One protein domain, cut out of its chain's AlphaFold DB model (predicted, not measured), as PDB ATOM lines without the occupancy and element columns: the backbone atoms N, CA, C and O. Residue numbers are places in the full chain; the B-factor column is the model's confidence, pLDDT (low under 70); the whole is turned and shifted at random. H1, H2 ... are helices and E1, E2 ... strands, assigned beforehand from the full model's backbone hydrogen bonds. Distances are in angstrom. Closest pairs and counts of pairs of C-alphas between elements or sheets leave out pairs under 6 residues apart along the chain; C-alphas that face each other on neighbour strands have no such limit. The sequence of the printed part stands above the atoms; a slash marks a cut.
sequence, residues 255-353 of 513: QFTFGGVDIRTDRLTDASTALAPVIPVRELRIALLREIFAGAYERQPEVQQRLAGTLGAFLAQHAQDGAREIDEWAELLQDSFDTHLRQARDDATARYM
ATOM      1  N   GLN A 255     195.333 144.819 170.832       97.56
ATOM      2  CA  GLN A 255     194.101 145.510 171.176       97.56
ATOM      3  C   GLN A 255     192.897 144.914 170.429       97.56
ATOM      4  O   GLN A 255     192.674 145.210 169.259       97.56
ATOM      5  N   PHE A 256     192.120 144.070 171.111       97.75
ATOM      6  CA  PHE A 256     190.915 143.429 170.574       97.75
ATOM      7  C   PHE A 256     190.081 142.795 171.693       97.75
ATOM      8  O   PHE A 256     190.576 142.490 172.774       97.75
ATOM      9  N   THR A 257     188.819 142.500 171.405       98.19
ATOM     10  CA  THR A 257     187.923 141.758 172.290       98.19
ATOM     11  C   THR A 257     187.544 140.414 171.666       98.19
ATOM     12  O   THR A 257     187.152 140.345 170.497       98.19
ATOM     13  N   PHE A 258     187.599 139.335 172.456       97.88
ATOM     14  CA  PHE A 258     187.140 138.002 172.052       97.88
ATOM     15  C   PHE A 258     186.503 137.234 173.216       97.88
ATOM     16  O   PHE A 258     187.048 137.187 174.314       97.88
ATOM     17  N   GLY A 259     185.341 136.613 172.988       95.25
ATOM     18  CA  GLY A 259     184.675 135.777 174.000       95.25
ATOM     19  C   GLY A 259     184.327 136.508 175.308       95.25
ATOM     20  O   GLY A 259     184.246 135.877 176.356       95.25
ATOM     21  N   GLY A 260     184.152 137.834 175.262       96.06
ATOM     22  CA  GLY A 260     183.936 138.679 176.444       96.06
ATOM     23  C   GLY A 260     185.213 139.071 177.199       96.06
ATOM     24  O   GLY A 260     185.121 139.756 178.214       96.06
ATOM     25  N   VAL A 261     186.391 138.668 176.716       97.31
ATOM     26  CA  VAL A 261     187.697 139.100 177.228       97.31
ATOM     27  C   VAL A 261     188.184 140.284 176.403       97.31
ATOM     28  O   VAL A 261     188.311 140.169 175.183       97.31
ATOM     29  N   ASP A 262     188.470 141.401 177.068       97.81
ATOM     30  CA  ASP A 262     189.078 142.582 176.456       97.81
ATOM     31  C   ASP A 262     190.603 142.538 176.614       97.81
ATOM     32  O   ASP A 262     191.125 142.397 177.724       97.81
ATOM     33  N   ILE A 263     191.319 142.617 175.496       98.00
ATOM     34  CA  ILE A 263     192.776 142.602 175.433       98.00
ATOM     35  C   ILE A 263     193.229 143.995 175.026       98.00
ATOM     36  O   ILE A 263     192.896 144.459 173.943       98.00
ATOM     37  N   ARG A 264     194.021 144.640 175.886       97.56
ATOM     38  CA  ARG A 264     194.714 145.902 175.604       97.56
ATOM     39  C   ARG A 264     196.053 145.912 176.334       97.56
ATOM     40  O   ARG A 264     196.126 146.297 177.500       97.56
ATOM     41  N   THR A 265     197.100 145.401 175.695       97.44
ATOM     42  CA  THR A 265     198.415 145.225 176.333       97.44
ATOM     43  C   THR A 265     199.547 145.132 175.317       97.44
ATOM     44  O   THR A 265     199.361 144.657 174.199       97.44
ATOM     45  N   ASP A 266     200.751 145.506 175.749       96.69
ATOM     46  CA  ASP A 266     201.982 145.321 174.977       96.69
ATOM     47  C   ASP A 266     202.673 143.976 175.253       96.69
ATOM     48  O   ASP A 266     203.697 143.643 174.650       96.69
ATOM     49  N   ARG A 267     202.135 143.181 176.189       96.88
ATOM     50  CA  ARG A 267     202.757 141.943 176.671       96.88
ATOM     51  C   ARG A 267     201.982 140.706 176.232       96.88
ATOM     52  O   ARG A 267     200.876 140.445 176.705       96.88
ATOM     53  N   LEU A 268     202.629 139.868 175.417       96.19
ATOM     54  CA  LEU A 268     202.081 138.590 174.936       96.19
ATOM     55  C   LEU A 268     201.640 137.659 176.080       96.19
ATOM     56  O   LEU A 268     200.636 136.957 175.965       96.19
ATOM     57  N   THR A 269     202.379 137.645 177.193       96.56
ATOM     58  CA  THR A 269     202.084 136.798 178.363       96.56
ATOM     59  C   THR A 269     200.776 137.179 179.043       96.56
ATOM     60  O   THR A 269     200.014 136.299 179.449       96.56
ATOM     61  N   ASP A 270     200.504 138.479 179.135       97.31
ATOM     62  CA  ASP A 270     199.325 139.015 179.809       97.31
ATOM     63  C   ASP A 270     198.089 138.713 178.957       97.31
ATOM     64  O   ASP A 270     197.110 138.159 179.459       97.31
ATOM     65  N   ALA A 271     198.187 138.939 177.641       97.25
ATOM     66  CA  ALA A 271     197.145 138.574 176.686       97.25
ATOM     67  C   ALA A 271     196.869 137.058 176.662       97.25
ATOM     68  O   ALA A 271     195.716 136.633 176.714       97.25
ATOM     69  N   SER A 272     197.914 136.220 176.651       97.69
ATOM     70  CA  SER A 272     197.759 134.757 176.663       97.69
ATOM     71  C   SER A 272     197.090 134.256 177.946       97.69
ATOM     72  O   SER A 272     196.283 133.328 177.900       97.69
ATOM     73  N   THR A 273     197.398 134.876 179.088       97.69
ATOM     74  CA  THR A 273     196.772 134.542 180.374       97.69
ATOM     75  C   THR A 273     195.300 134.945 180.384       97.69
ATOM     76  O   THR A 273     194.452 134.139 180.764       97.69
ATOM     77  N   ALA A 274     194.987 136.152 179.909       97.38
ATOM     78  CA  ALA A 274     193.620 136.658 179.832       97.38
ATOM     79  C   ALA A 274     192.727 135.820 178.900       97.38
ATOM     80  O   ALA A 274     191.562 135.595 179.214       97.38
ATOM     81  N   LEU A 275     193.271 135.306 177.791       97.62
ATOM     82  CA  LEU A 275     192.533 134.482 176.825       97.62
ATOM     83  C   LEU A 275     192.361 133.014 177.234       97.62
ATOM     84  O   LEU A 275     191.564 132.310 176.616       97.62
ATOM     85  N   ALA A 276     193.077 132.524 178.248       97.00
ATOM     86  CA  ALA A 276     193.017 131.117 178.655       97.00
ATOM     87  C   ALA A 276     191.592 130.573 178.928       97.00
ATOM     88  O   ALA A 276     191.348 129.416 178.582       97.00
ATOM     89  N   PRO A 277     190.635 131.351 179.481       96.44
ATOM     90  CA  PRO A 277     189.261 130.886 179.685       96.44
ATOM     91  C   PRO A 277     188.461 130.667 178.394       96.44
ATOM     92  O   PRO A 277     187.524 129.872 178.397       96.44
ATOM     93  N   VAL A 278     188.797 131.372 177.307       96.31
ATOM     94  CA  VAL A 278     188.036 131.364 176.040       96.31
ATOM     95  C   VAL A 278     188.758 130.632 174.907       96.31
ATOM     96  O   VAL A 278     188.118 130.153 173.977       96.31
ATOM     97  N   ILE A 279     190.080 130.491 175.003       95.31
ATOM     98  CA  ILE A 279     190.919 129.690 174.110       95.31
ATOM     99  C   ILE A 279     191.789 128.812 175.012       95.31
ATOM    100  O   ILE A 279     192.854 129.265 175.419       95.31
ATOM    101  N   PRO A 280     191.380 127.584 175.377       92.19
ATOM    102  CA  PRO A 280     192.082 126.787 176.391       92.19
ATOM    103  C   PRO A 280     193.434 126.228 175.918       92.19
ATOM    104  O   PRO A 280     194.342 126.048 176.734       92.19
ATOM    105  N   VAL A 281     193.617 126.031 174.610       94.50
ATOM    106  CA  VAL A 281     194.860 125.507 174.014       94.50
ATOM    107  C   VAL A 281     195.956 126.577 174.047       94.50
ATOM    108  O   VAL A 281     195.824 127.638 173.436       94.50
ATOM    109  N   ARG A 282     197.045 126.322 174.784       94.69
ATOM    110  CA  ARG A 282     198.120 127.304 175.010       94.69
ATOM    111  C   ARG A 282     198.900 127.604 173.736       94.69
ATOM    112  O   ARG A 282     199.194 128.767 173.472       94.69
ATOM    113  N   GLU A 283     199.222 126.574 172.974       96.44
ATOM    114  CA  GLU A 283     199.997 126.637 171.739       96.44
ATOM    115  C   GLU A 283     199.252 127.486 170.703       96.44
ATOM    116  O   GLU A 283     199.842 128.396 170.130       96.44
ATOM    117  N   LEU A 284     197.930 127.308 170.595       96.62
ATOM    118  CA  LEU A 284     197.056 128.136 169.765       96.62
ATOM    119  C   LEU A 284     197.042 129.610 170.203       96.62
ATOM    120  O   LEU A 284     197.120 130.501 169.361       96.62
ATOM    121  N   ARG A 285     196.981 129.897 171.514       96.81
ATOM    122  CA  ARG A 285     197.084 131.287 172.003       96.81
ATOM    123  C   ARG A 285     198.421 131.915 171.619       96.81
ATOM    124  O   ARG A 285     198.455 133.086 171.261       96.81
ATOM    125  N   ILE A 286     199.519 131.166 171.723       96.31
ATOM    126  CA  ILE A 286     200.848 131.669 171.353       96.31
ATOM    127  C   ILE A 286     200.924 131.903 169.844       96.31
ATOM    128  O   ILE A 286     201.384 132.970 169.455       96.31
ATOM    129  N   ALA A 287     200.427 130.975 169.025       97.19
ATOM    130  CA  ALA A 287     200.362 131.128 167.573       97.19
ATOM    131  C   ALA A 287     199.592 132.401 167.178       97.19
ATOM    132  O   ALA A 287     200.137 133.273 166.509       97.19
ATOM    133  N   LEU A 288     198.369 132.571 167.695       97.44
ATOM    134  CA  LEU A 288     197.538 133.753 167.446       97.44
ATOM    135  C   LEU A 288     198.242 135.056 167.839       97.44
ATOM    136  O   LEU A 288     198.295 136.004 167.059       97.44
ATOM    137  N   LEU A 289     198.750 135.123 169.070       97.75
ATOM    138  CA  LEU A 289     199.271 136.370 169.618       97.75
ATOM    139  C   LEU A 289     200.642 136.722 169.045       97.75
ATOM    140  O   LEU A 289     200.876 137.891 168.774       97.75
ATOM    141  N   ARG A 290     201.547 135.746 168.905       95.56
ATOM    142  CA  ARG A 290     202.942 135.976 168.504       95.56
ATOM    143  C   ARG A 290     203.106 136.012 166.991       95.56
ATOM    144  O   ARG A 290     203.684 136.970 166.499       95.56
ATOM    145  N   GLU A 291     202.624 134.986 166.291       93.62
ATOM    146  CA  GLU A 291     202.867 134.841 164.849       93.62
ATOM    147  C   GLU A 291     201.927 135.723 164.033       93.62
ATOM    148  O   GLU A 291     202.347 136.329 163.054       93.62
ATOM    149  N   ILE A 292     200.666 135.851 164.461       93.75
ATOM    150  CA  ILE A 292     199.666 136.583 163.681       93.75
ATOM    151  C   ILE A 292     199.531 138.030 164.157       93.75
ATOM    152  O   ILE A 292     199.923 138.958 163.454       93.75
ATOM    153  N   PHE A 293     198.998 138.267 165.356       95.94
ATOM    154  CA  PHE A 293     198.661 139.634 165.775       95.94
ATOM    155  C   PHE A 293     199.885 140.496 166.036       95.94
ATOM    156  O   PHE A 293     199.891 141.658 165.664       95.94
ATOM    157  N   ALA A 294     200.928 139.940 166.639       91.88
ATOM    158  CA  ALA A 294     202.154 140.674 166.901       91.88
ATOM    159  C   ALA A 294     203.204 140.557 165.786       91.88
ATOM    160  O   ALA A 294     204.202 141.270 165.846       91.88
ATOM    161  N   GLY A 295     203.020 139.632 164.840       90.75
ATOM    162  CA  GLY A 295     203.935 139.407 163.719       90.75
ATOM    163  C   GLY A 295     203.500 140.107 162.432       90.75
ATOM    164  O   GLY A 295     204.353 140.597 161.699       90.75
ATOM    165  N   ALA A 296     202.190 140.184 162.172       89.12
ATOM    166  CA  ALA A 296     201.632 140.720 160.928       89.12
ATOM    167  C   ALA A 296     200.701 141.930 161.118       89.12
ATOM    168  O   ALA A 296     200.561 142.731 160.198       89.12
ATOM    169  N   TYR A 297     200.070 142.075 162.288       92.75
ATOM    170  CA  TYR A 297     199.038 143.096 162.539       92.75
ATOM    171  C   TYR A 297     199.290 143.878 163.830       92.75
ATOM    172  O   TYR A 297     198.353 144.228 164.555       92.75
ATOM    173  N   GLU A 298     200.562 144.092 164.165       94.19
ATOM    174  CA  GLU A 298     200.952 144.803 165.377       94.19
ATOM    175  C   GLU A 298     200.345 146.210 165.358       94.19
ATOM    176  O   GLU A 298     200.358 146.880 164.333       94.19
ATOM    177  N   ARG A 299     199.747 146.635 166.483       94.56
ATOM    178  CA  ARG A 299     199.133 147.971 166.628       94.56
ATOM    179  C   ARG A 299     198.054 148.300 165.583       94.56
ATOM    180  O   ARG A 299     197.768 149.470 165.345       94.56
ATOM    181  N   GLN A 300     197.406 147.290 165.004       94.69
ATOM    182  CA  GLN A 300     196.271 147.458 164.089       94.69
ATOM    183  C   GLN A 300     194.978 146.943 164.744       94.69
ATOM    184  O   GLN A 300     194.523 145.837 164.428       94.69
ATOM    185  N   PRO A 301     194.391 147.692 165.702       95.25
ATOM    186  CA  PRO A 301     193.256 147.215 166.492       95.25
ATOM    187  C   PRO A 301     192.056 146.810 165.636       95.25
ATOM    188  O   PRO A 301     191.383 145.829 165.942       95.25
ATOM    189  N   GLU A 302     191.792 147.507 164.535       92.81
ATOM    190  CA  GLU A 302     190.660 147.222 163.658       92.81
ATOM    191  C   GLU A 302     190.841 145.900 162.904       92.81
ATOM    192  O   GLU A 302     189.885 145.128 162.760       92.81
ATOM    193  N   VAL A 303     192.068 145.597 162.467       92.81
ATOM    194  CA  VAL A 303     192.395 144.323 161.810       92.81
ATOM    195  C   VAL A 303     192.377 143.186 162.828       92.81
ATOM    196  O   VAL A 303     191.700 142.179 162.603       92.81
ATOM    197  N   GLN A 304     193.018 143.370 163.988       95.75
ATOM    198  CA  GLN A 304     192.994 142.393 165.082       95.75
ATOM    199  C   GLN A 304     191.561 142.089 165.525       95.75
ATOM    200  O   GLN A 304     191.190 140.923 165.662       95.75
ATOM    201  N   GLN A 305     190.721 143.114 165.688       96.06
ATOM    202  CA  GLN A 305     189.326 142.944 166.079       96.06
ATOM    203  C   GLN A 305     188.510 142.211 165.010       96.06
ATOM    204  O   GLN A 305     187.677 141.364 165.357       96.06
ATOM    205  N   ARG A 306     188.738 142.498 163.720       92.12
ATOM    206  CA  ARG A 306     188.058 141.792 162.626       92.12
ATOM    207  C   ARG A 306     188.417 140.309 162.629       92.12
ATOM    208  O   ARG A 306     187.515 139.477 162.602       92.12
ATOM    209  N   LEU A 307     189.705 139.981 162.729       95.12
ATOM    210  CA  LEU A 307     190.184 138.598 162.782       95.12
ATOM    211  C   LEU A 307     189.709 137.877 164.046       95.12
ATOM    212  O   LEU A 307     189.227 136.747 163.967       95.12
ATOM    213  N   ALA A 308     189.737 138.553 165.197       96.31
ATOM    214  CA  ALA A 308     189.212 138.026 166.452       96.31
ATOM    215  C   ALA A 308     187.725 137.650 166.349       96.31
ATOM    216  O   ALA A 308     187.307 136.631 166.897       96.31
ATOM    217  N   GLY A 309     186.933 138.410 165.585       95.06
ATOM    218  CA  GLY A 309     185.530 138.089 165.305       95.06
ATOM    219  C   GLY A 309     185.320 136.741 164.600       95.06
ATOM    220  O   GLY A 309     184.255 136.140 164.728       95.06
ATOM    221  N   THR A 310     186.340 136.228 163.906       94.62
ATOM    222  CA  THR A 310     186.288 134.958 163.160       94.62
ATOM    223  C   THR A 310     186.727 133.752 163.994       94.62
ATOM    224  O   THR A 310     186.366 132.613 163.684       94.62
ATOM    225  N   LEU A 311     187.440 133.991 165.104       95.25
ATOM    226  CA  LEU A 311     188.015 132.943 165.952       95.25
ATOM    227  C   LEU A 311     186.963 131.974 166.497       95.25
ATOM    228  O   LEU A 311     187.258 130.801 166.686       95.25
ATOM    229  N   GLY A 312     185.726 132.421 166.726       94.31
ATOM    230  CA  GLY A 312     184.660 131.541 167.216       94.31
ATOM    231  C   GLY A 312     184.359 130.383 166.256       94.31
ATOM    232  O   GLY A 312     184.232 129.239 166.692       94.31
ATOM    233  N   ALA A 313     184.294 130.666 164.951       92.62
ATOM    234  CA  ALA A 313     184.084 129.646 163.927       92.62
ATOM    235  C   ALA A 313     185.306 128.726 163.797       92.62
ATOM    236  O   ALA A 313     185.149 127.507 163.742       92.62
ATOM    237  N   PHE A 314     186.511 129.304 163.843       95.69
ATOM    238  CA  PHE A 314     187.767 128.554 163.825       95.69
ATOM    239  C   PHE A 314     187.854 127.553 164.989       95.69
ATOM    240  O   PHE A 314     188.072 126.362 164.783       95.69
ATOM    241  N   LEU A 315     187.601 128.006 166.221       94.94
ATOM    242  CA  LEU A 315     187.632 127.144 167.406       94.94
ATOM    243  C   LEU A 315     186.596 126.022 167.331       94.94
ATOM    244  O   LEU A 315     186.882 124.906 167.755       94.94
ATOM    245  N   ALA A 316     185.405 126.293 166.792       93.44
ATOM    246  CA  ALA A 316     184.379 125.270 166.614       93.44
ATOM    247  C   ALA A 316     184.805 124.200 165.596       93.44
ATOM    248  O   ALA A 316     184.583 123.012 165.831       93.44
ATOM    249  N   GLN A 317     185.439 124.609 164.493       93.94
ATOM    250  CA  GLN A 317     185.946 123.706 163.458       93.94
ATOM    251  C   GLN A 317     187.081 122.811 163.973       93.94
ATOM    252  O   GLN A 317     187.115 121.627 163.649       93.94
ATOM    253  N   HIS A 318     187.964 123.359 164.808       93.50
ATOM    254  CA  HIS A 318     189.151 122.674 165.324       93.50
ATOM    255  C   HIS A 318     188.982 122.138 166.756       93.50
ATOM    256  O   HIS A 318     189.952 121.750 167.401       93.50
ATOM    257  N   ALA A 319     187.750 122.072 167.277       86.69
ATOM    258  CA  ALA A 319     187.479 121.651 168.656       86.69
ATOM    259  C   ALA A 319     187.893 120.199 168.965       86.69
ATOM    260  O   ALA A 319     188.054 119.845 170.131       86.69
ATOM    261  N   GLN A 320     188.005 119.354 167.935       85.94
ATOM    262  CA  GLN A 320     188.386 117.937 168.043       85.94
ATOM    263  C   GLN A 320     189.834 117.674 167.619       85.94
ATOM    264  O   GLN A 320     190.267 116.520 167.596       85.94
ATOM    265  N   ASP A 321     190.576 118.720 167.263       86.75
ATOM    266  CA  ASP A 321     191.966 118.572 166.872       86.75
ATOM    267  C   ASP A 321     192.809 118.163 168.084       86.75
ATOM    268  O   ASP A 321     192.585 118.601 169.215       86.75
ATOM    269  N   GLY A 322     193.776 117.278 167.844       79.81
ATOM    270  CA  GLY A 322     194.724 116.845 168.865       79.81
ATOM    271  C   GLY A 322     195.733 117.935 169.236       79.81
ATOM    272  O   GLY A 322     195.632 119.091 168.826       79.81
ATOM    273  N   ALA A 323     196.751 117.545 170.004       88.88
ATOM    274  CA  ALA A 323     197.905 118.408 170.218       88.88
ATOM    275  C   ALA A 323     198.577 118.718 168.870       88.88
ATOM    276  O   ALA A 323     198.810 117.809 168.074       88.88
ATOM    277  N   ARG A 324     198.867 119.998 168.645       95.00
ATOM    278  CA  ARG A 324     199.590 120.522 167.484       95.00
ATOM    279  C   ARG A 324     200.664 121.479 167.970       95.00
ATOM    280  O   ARG A 324     200.497 122.107 169.024       95.00
ATOM    281  N   GLU A 325     201.730 121.595 167.198       96.06
ATOM    282  CA  GLU A 325     202.792 122.561 167.468       96.06
ATOM    283  C   GLU A 325     202.327 123.996 167.167       96.06
ATOM    284  O   GLU A 325     201.297 124.226 166.528       96.06
ATOM    285  N   ILE A 326     203.076 124.989 167.656       95.19
ATOM    286  CA  ILE A 326     202.739 126.412 167.467       95.19
ATOM    287  C   ILE A 326     202.677 126.770 165.976       95.19
ATOM    288  O   ILE A 326     201.739 127.445 165.562       95.19
ATOM    289  N   ASP A 327     203.636 126.291 165.184       96.19
ATOM    290  CA  ASP A 327     203.737 126.621 163.758       96.19
ATOM    291  C   ASP A 327     202.564 126.019 162.964       96.19
ATOM    292  O   ASP A 327     201.956 126.702 162.147       96.19
ATOM    293  N   GLU A 328     202.146 124.792 163.294       96.94
ATOM    294  CA  GLU A 328     200.962 124.160 162.690       96.94
ATOM    295  C   GLU A 328     199.676 124.934 163.018       96.94
ATOM    296  O   GLU A 328     198.792 125.084 162.174       96.94
ATOM    297  N   TRP A 329     199.548 125.445 164.249       97.00
ATOM    298  CA  TRP A 329     198.426 126.316 164.605       97.00
ATOM    299  C   TRP A 329     198.471 127.653 163.869       97.00
ATOM    300  O   TRP A 329     197.413 128.168 163.507       97.00
ATOM    301  N   ALA A 330     199.660 128.221 163.669       96.50
ATOM    302  CA  ALA A 330     199.833 129.477 162.953       96.50
ATOM    303  C   ALA A 330     199.431 129.332 161.478       96.50
ATOM    304  O   ALA A 330     198.665 130.161 160.992       96.50
ATOM    305  N   GLU A 331     199.846 128.250 160.811       96.62
ATOM    306  CA  GLU A 331     199.440 127.934 159.434       96.62
ATOM    307  C   GLU A 331     197.914 127.801 159.310       96.62
ATOM    308  O   GLU A 331     197.299 128.447 158.462       96.62
ATOM    309  N   LEU A 332     197.271 127.041 160.206       96.56
ATOM    310  CA  LEU A 332     195.811 126.884 160.199       96.56
ATOM    311  C   LEU A 332     195.070 128.206 160.446       96.56
ATOM    312  O   LEU A 332     194.049 128.475 159.809       96.56
ATOM    313  N   LEU A 333     195.561 129.027 161.381       96.69
ATOM    314  CA  LEU A 333     194.996 130.351 161.646       96.69
ATOM    315  C   LEU A 333     195.130 131.258 160.428       96.69
ATOM    316  O   LEU A 333     194.151 131.901 160.052       96.69
ATOM    317  N   GLN A 334     196.311 131.293 159.814       95.75
ATOM    318  CA  GLN A 334     196.576 132.106 158.637       95.75
ATOM    319  C   GLN A 334     195.665 131.699 157.475       95.75
ATOM    320  O   GLN A 334     194.954 132.550 156.945       95.75
ATOM    321  N   ASP A 335     195.575 130.405 157.158       95.56
ATOM    322  CA  ASP A 335     194.693 129.895 156.103       95.56
ATOM    323  C   ASP A 335     193.218 130.237 156.361       95.56
ATOM    324  O   ASP A 335     192.485 130.648 155.449       95.56
ATOM    325  N   SER A 336     192.767 130.097 157.613       95.25
ATOM    326  CA  SER A 336     191.401 130.439 158.012       95.25
ATOM    327  C   SER A 336     191.131 131.939 157.896       95.25
ATOM    328  O   SER A 336     190.073 132.336 157.403       95.25
ATOM    329  N   PHE A 337     192.056 132.782 158.356       94.31
ATOM    330  CA  PHE A 337     191.926 134.236 158.306       94.31
ATOM    331  C   PHE A 337     191.967 134.754 156.876       94.31
ATOM    332  O   PHE A 337     191.075 135.503 156.486       94.31
ATOM    333  N   ASP A 338     192.913 134.290 156.067       92.00
ATOM    334  CA  ASP A 338     193.021 134.649 154.657       92.00
ATOM    335  C   ASP A 338     191.758 134.260 153.886       92.00
ATOM    336  O   ASP A 338     191.244 135.037 153.078       92.00
ATOM    337  N   THR A 339     191.211 133.073 154.164       92.75
ATOM    338  CA  THR A 339     189.952 132.619 153.563       92.75
ATOM    339  C   THR A 339     188.778 133.486 153.996       92.75
ATOM    340  O   THR A 339     187.967 133.876 153.157       92.75
ATOM    341  N   HIS A 340     188.693 133.838 155.280       90.94
ATOM    342  CA  HIS A 340     187.617 134.688 155.775       90.94
ATOM    343  C   HIS A 340     187.707 136.118 155.231       90.94
ATOM    344  O   HIS A 340     186.688 136.682 154.842       90.94
ATOM    345  N   LEU A 341     188.906 136.703 155.175       89.75
ATOM    346  CA  LEU A 341     189.124 138.032 154.606       89.75
ATOM    347  C   LEU A 341     188.764 138.053 153.117       89.75
ATOM    348  O   LEU A 341     188.040 138.952 152.697       89.75
ATOM    349  N   ARG A 342     189.178 137.040 152.340       92.50
ATOM    350  CA  ARG A 342     188.752 136.879 150.938       92.50
ATOM    351  C   ARG A 342     187.232 136.823 150.809       92.50
ATOM    352  O   ARG A 342     186.661 137.624 150.079       92.50
ATOM    353  N   GLN A 343     186.570 135.952 151.574       92.50
ATOM    354  CA  GLN A 343     185.112 135.829 151.528       92.50
ATOM    355  C   GLN A 343     184.413 137.141 151.913       92.50
ATOM    356  O   GLN A 343     183.465 137.552 151.252       92.50
ATOM    357  N   ALA A 344     184.892 137.830 152.951       91.44
ATOM    358  CA  ALA A 344     184.331 139.105 153.379       91.44
ATOM    359  C   ALA A 344     184.480 140.195 152.305       91.44
ATOM    360  O   ALA A 344     183.554 140.992 152.117       91.44
ATOM    361  N   ARG A 345     185.613 140.220 151.583       93.62
ATOM    362  CA  ARG A 345     185.801 141.104 150.425       93.62
ATOM    363  C   ARG A 345     184.812 140.781 149.319       93.62
ATOM    364  O   ARG A 345     184.134 141.693 148.845       93.62
ATOM    365  N   ASP A 346     184.705 139.509 148.950       94.44
ATOM    366  CA  ASP A 346     183.811 139.046 147.890       94.44
ATOM    367  C   ASP A 346     182.350 139.370 148.216       94.44
ATOM    368  O   ASP A 346     181.641 139.918 147.373       94.44
ATOM    369  N   ASP A 347     181.921 139.143 149.457       93.81
ATOM    370  CA  ASP A 347     180.573 139.464 149.930       93.81
ATOM    371  C   ASP A 347     180.311 140.980 149.939       93.81
ATOM    372  O   ASP A 347     179.201 141.431 149.640       93.81
ATOM    373  N   ALA A 348     181.302 141.804 150.298       94.12
ATOM    374  CA  ALA A 348     181.182 143.262 150.235       94.12
ATOM    375  C   ALA A 348     181.078 143.759 148.787       94.12
ATOM    376  O   ALA A 348     180.172 144.530 148.472       94.12
ATOM    377  N   THR A 349     181.944 143.268 147.901       94.38
ATOM    378  CA  THR A 349     181.907 143.595 146.474       94.38
ATOM    379  C   THR A 349     180.608 143.117 145.831       94.38
ATOM    380  O   THR A 349     180.007 143.864 145.067       94.38
ATOM    381  N   ALA A 350     180.129 141.913 146.148       93.50
ATOM    382  CA  ALA A 350     178.865 141.401 145.627       93.50
ATOM    383  C   ALA A 350     177.692 142.299 146.035       93.50
ATOM    384  O   ALA A 350     176.901 142.685 145.182       93.50
ATOM    385  N   ARG A 351     177.619 142.709 147.310       92.94
ATOM    386  CA  ARG A 351     176.583 143.642 147.787       92.94
ATOM    387  C   ARG A 351     176.665 145.011 147.118       92.94
ATOM    388  O   ARG A 351     175.630 145.587 146.816       92.94
ATOM    389  N   TYR A 352     177.870 145.520 146.889       92.56
ATOM    390  CA  TYR A 352     178.096 146.762 146.149       92.56
ATOM    391  C   TYR A 352     177.607 146.665 144.695       92.56
ATOM    392  O   TYR A 352     176.940 147.574 144.206       92.56
ATOM    393  N   MET A 353     177.893 145.549 144.020       87.75
ATOM    394  CA  MET A 353     177.554 145.348 142.606       87.75
ATOM    395  C   MET A 353     176.083 144.969 142.368       87.75
ATOM    396  O   MET A 353     175.557 145.273 141.302       87.75
TER     397      MET A 353
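Overview. This is residues 255 to 353 of the 513 residues of an uncharacterized protein of Myxococcus sp. AM011 (UniProt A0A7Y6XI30). A strand hairpin, E1 and E2, with H3 by E1 and H1 by E2, joins H2 and the first part of H4 in a small body; residues 342 to 353 of H4 stick out as an arm. The 99 printed residues, mostly helix, hold antiparallel E1 and E2, then H1 to H4. The whole is compact, radius of gyration of the C-alphas 13.6 A, spanning 44 by 30 by 24 A.

Along the chain. E1 is residues 255 to 258, from C-alpha 255 at (194.101, 145.510, 171.176); E2 is 261 to 265. H1 is 268 to 275, H2 282 to 293, H3 301 to 317, 24.8 A long, and H4 326 to 353, 40.1 A long, ending at C-alpha 353 (177.554, 145.348, 142.606).

Arrangement. In the hairpin, N 256 and O 263 are within hydrogen-bond range, 3.0 A. The closest C-alphas of E1 and H3, Phe 256 and Gln 305, are 4.8 A apart; those of E2 and H1, Ile 263 and Ala 271, 6.1 A. H1 touches H2 at a steep tilt of 59 degrees, closest C-alphas Ser 272 and Arg 285, 5.8 A. Residues 326 to 334 of H4 touch H2, closest C-alphas Ala 287 and Ala 330, 4.9 A. H3, with a kink of 36 degrees near residue 310, touches H4 with residues 307 to 314 alone, closest C-alphas Leu 307 and Phe 337, 6.5 A. Every O i to N i+4 pair is within range in H1 and H4, 6 of 8 in H2, 10 of 13 in H3.

Size, cuts and confidence. The farthest C-alphas, Thr 269 and Met 353, are 44.2 A apart. The printed part has no cut, no link is long, and no printed residue is under 70 in pLDDT.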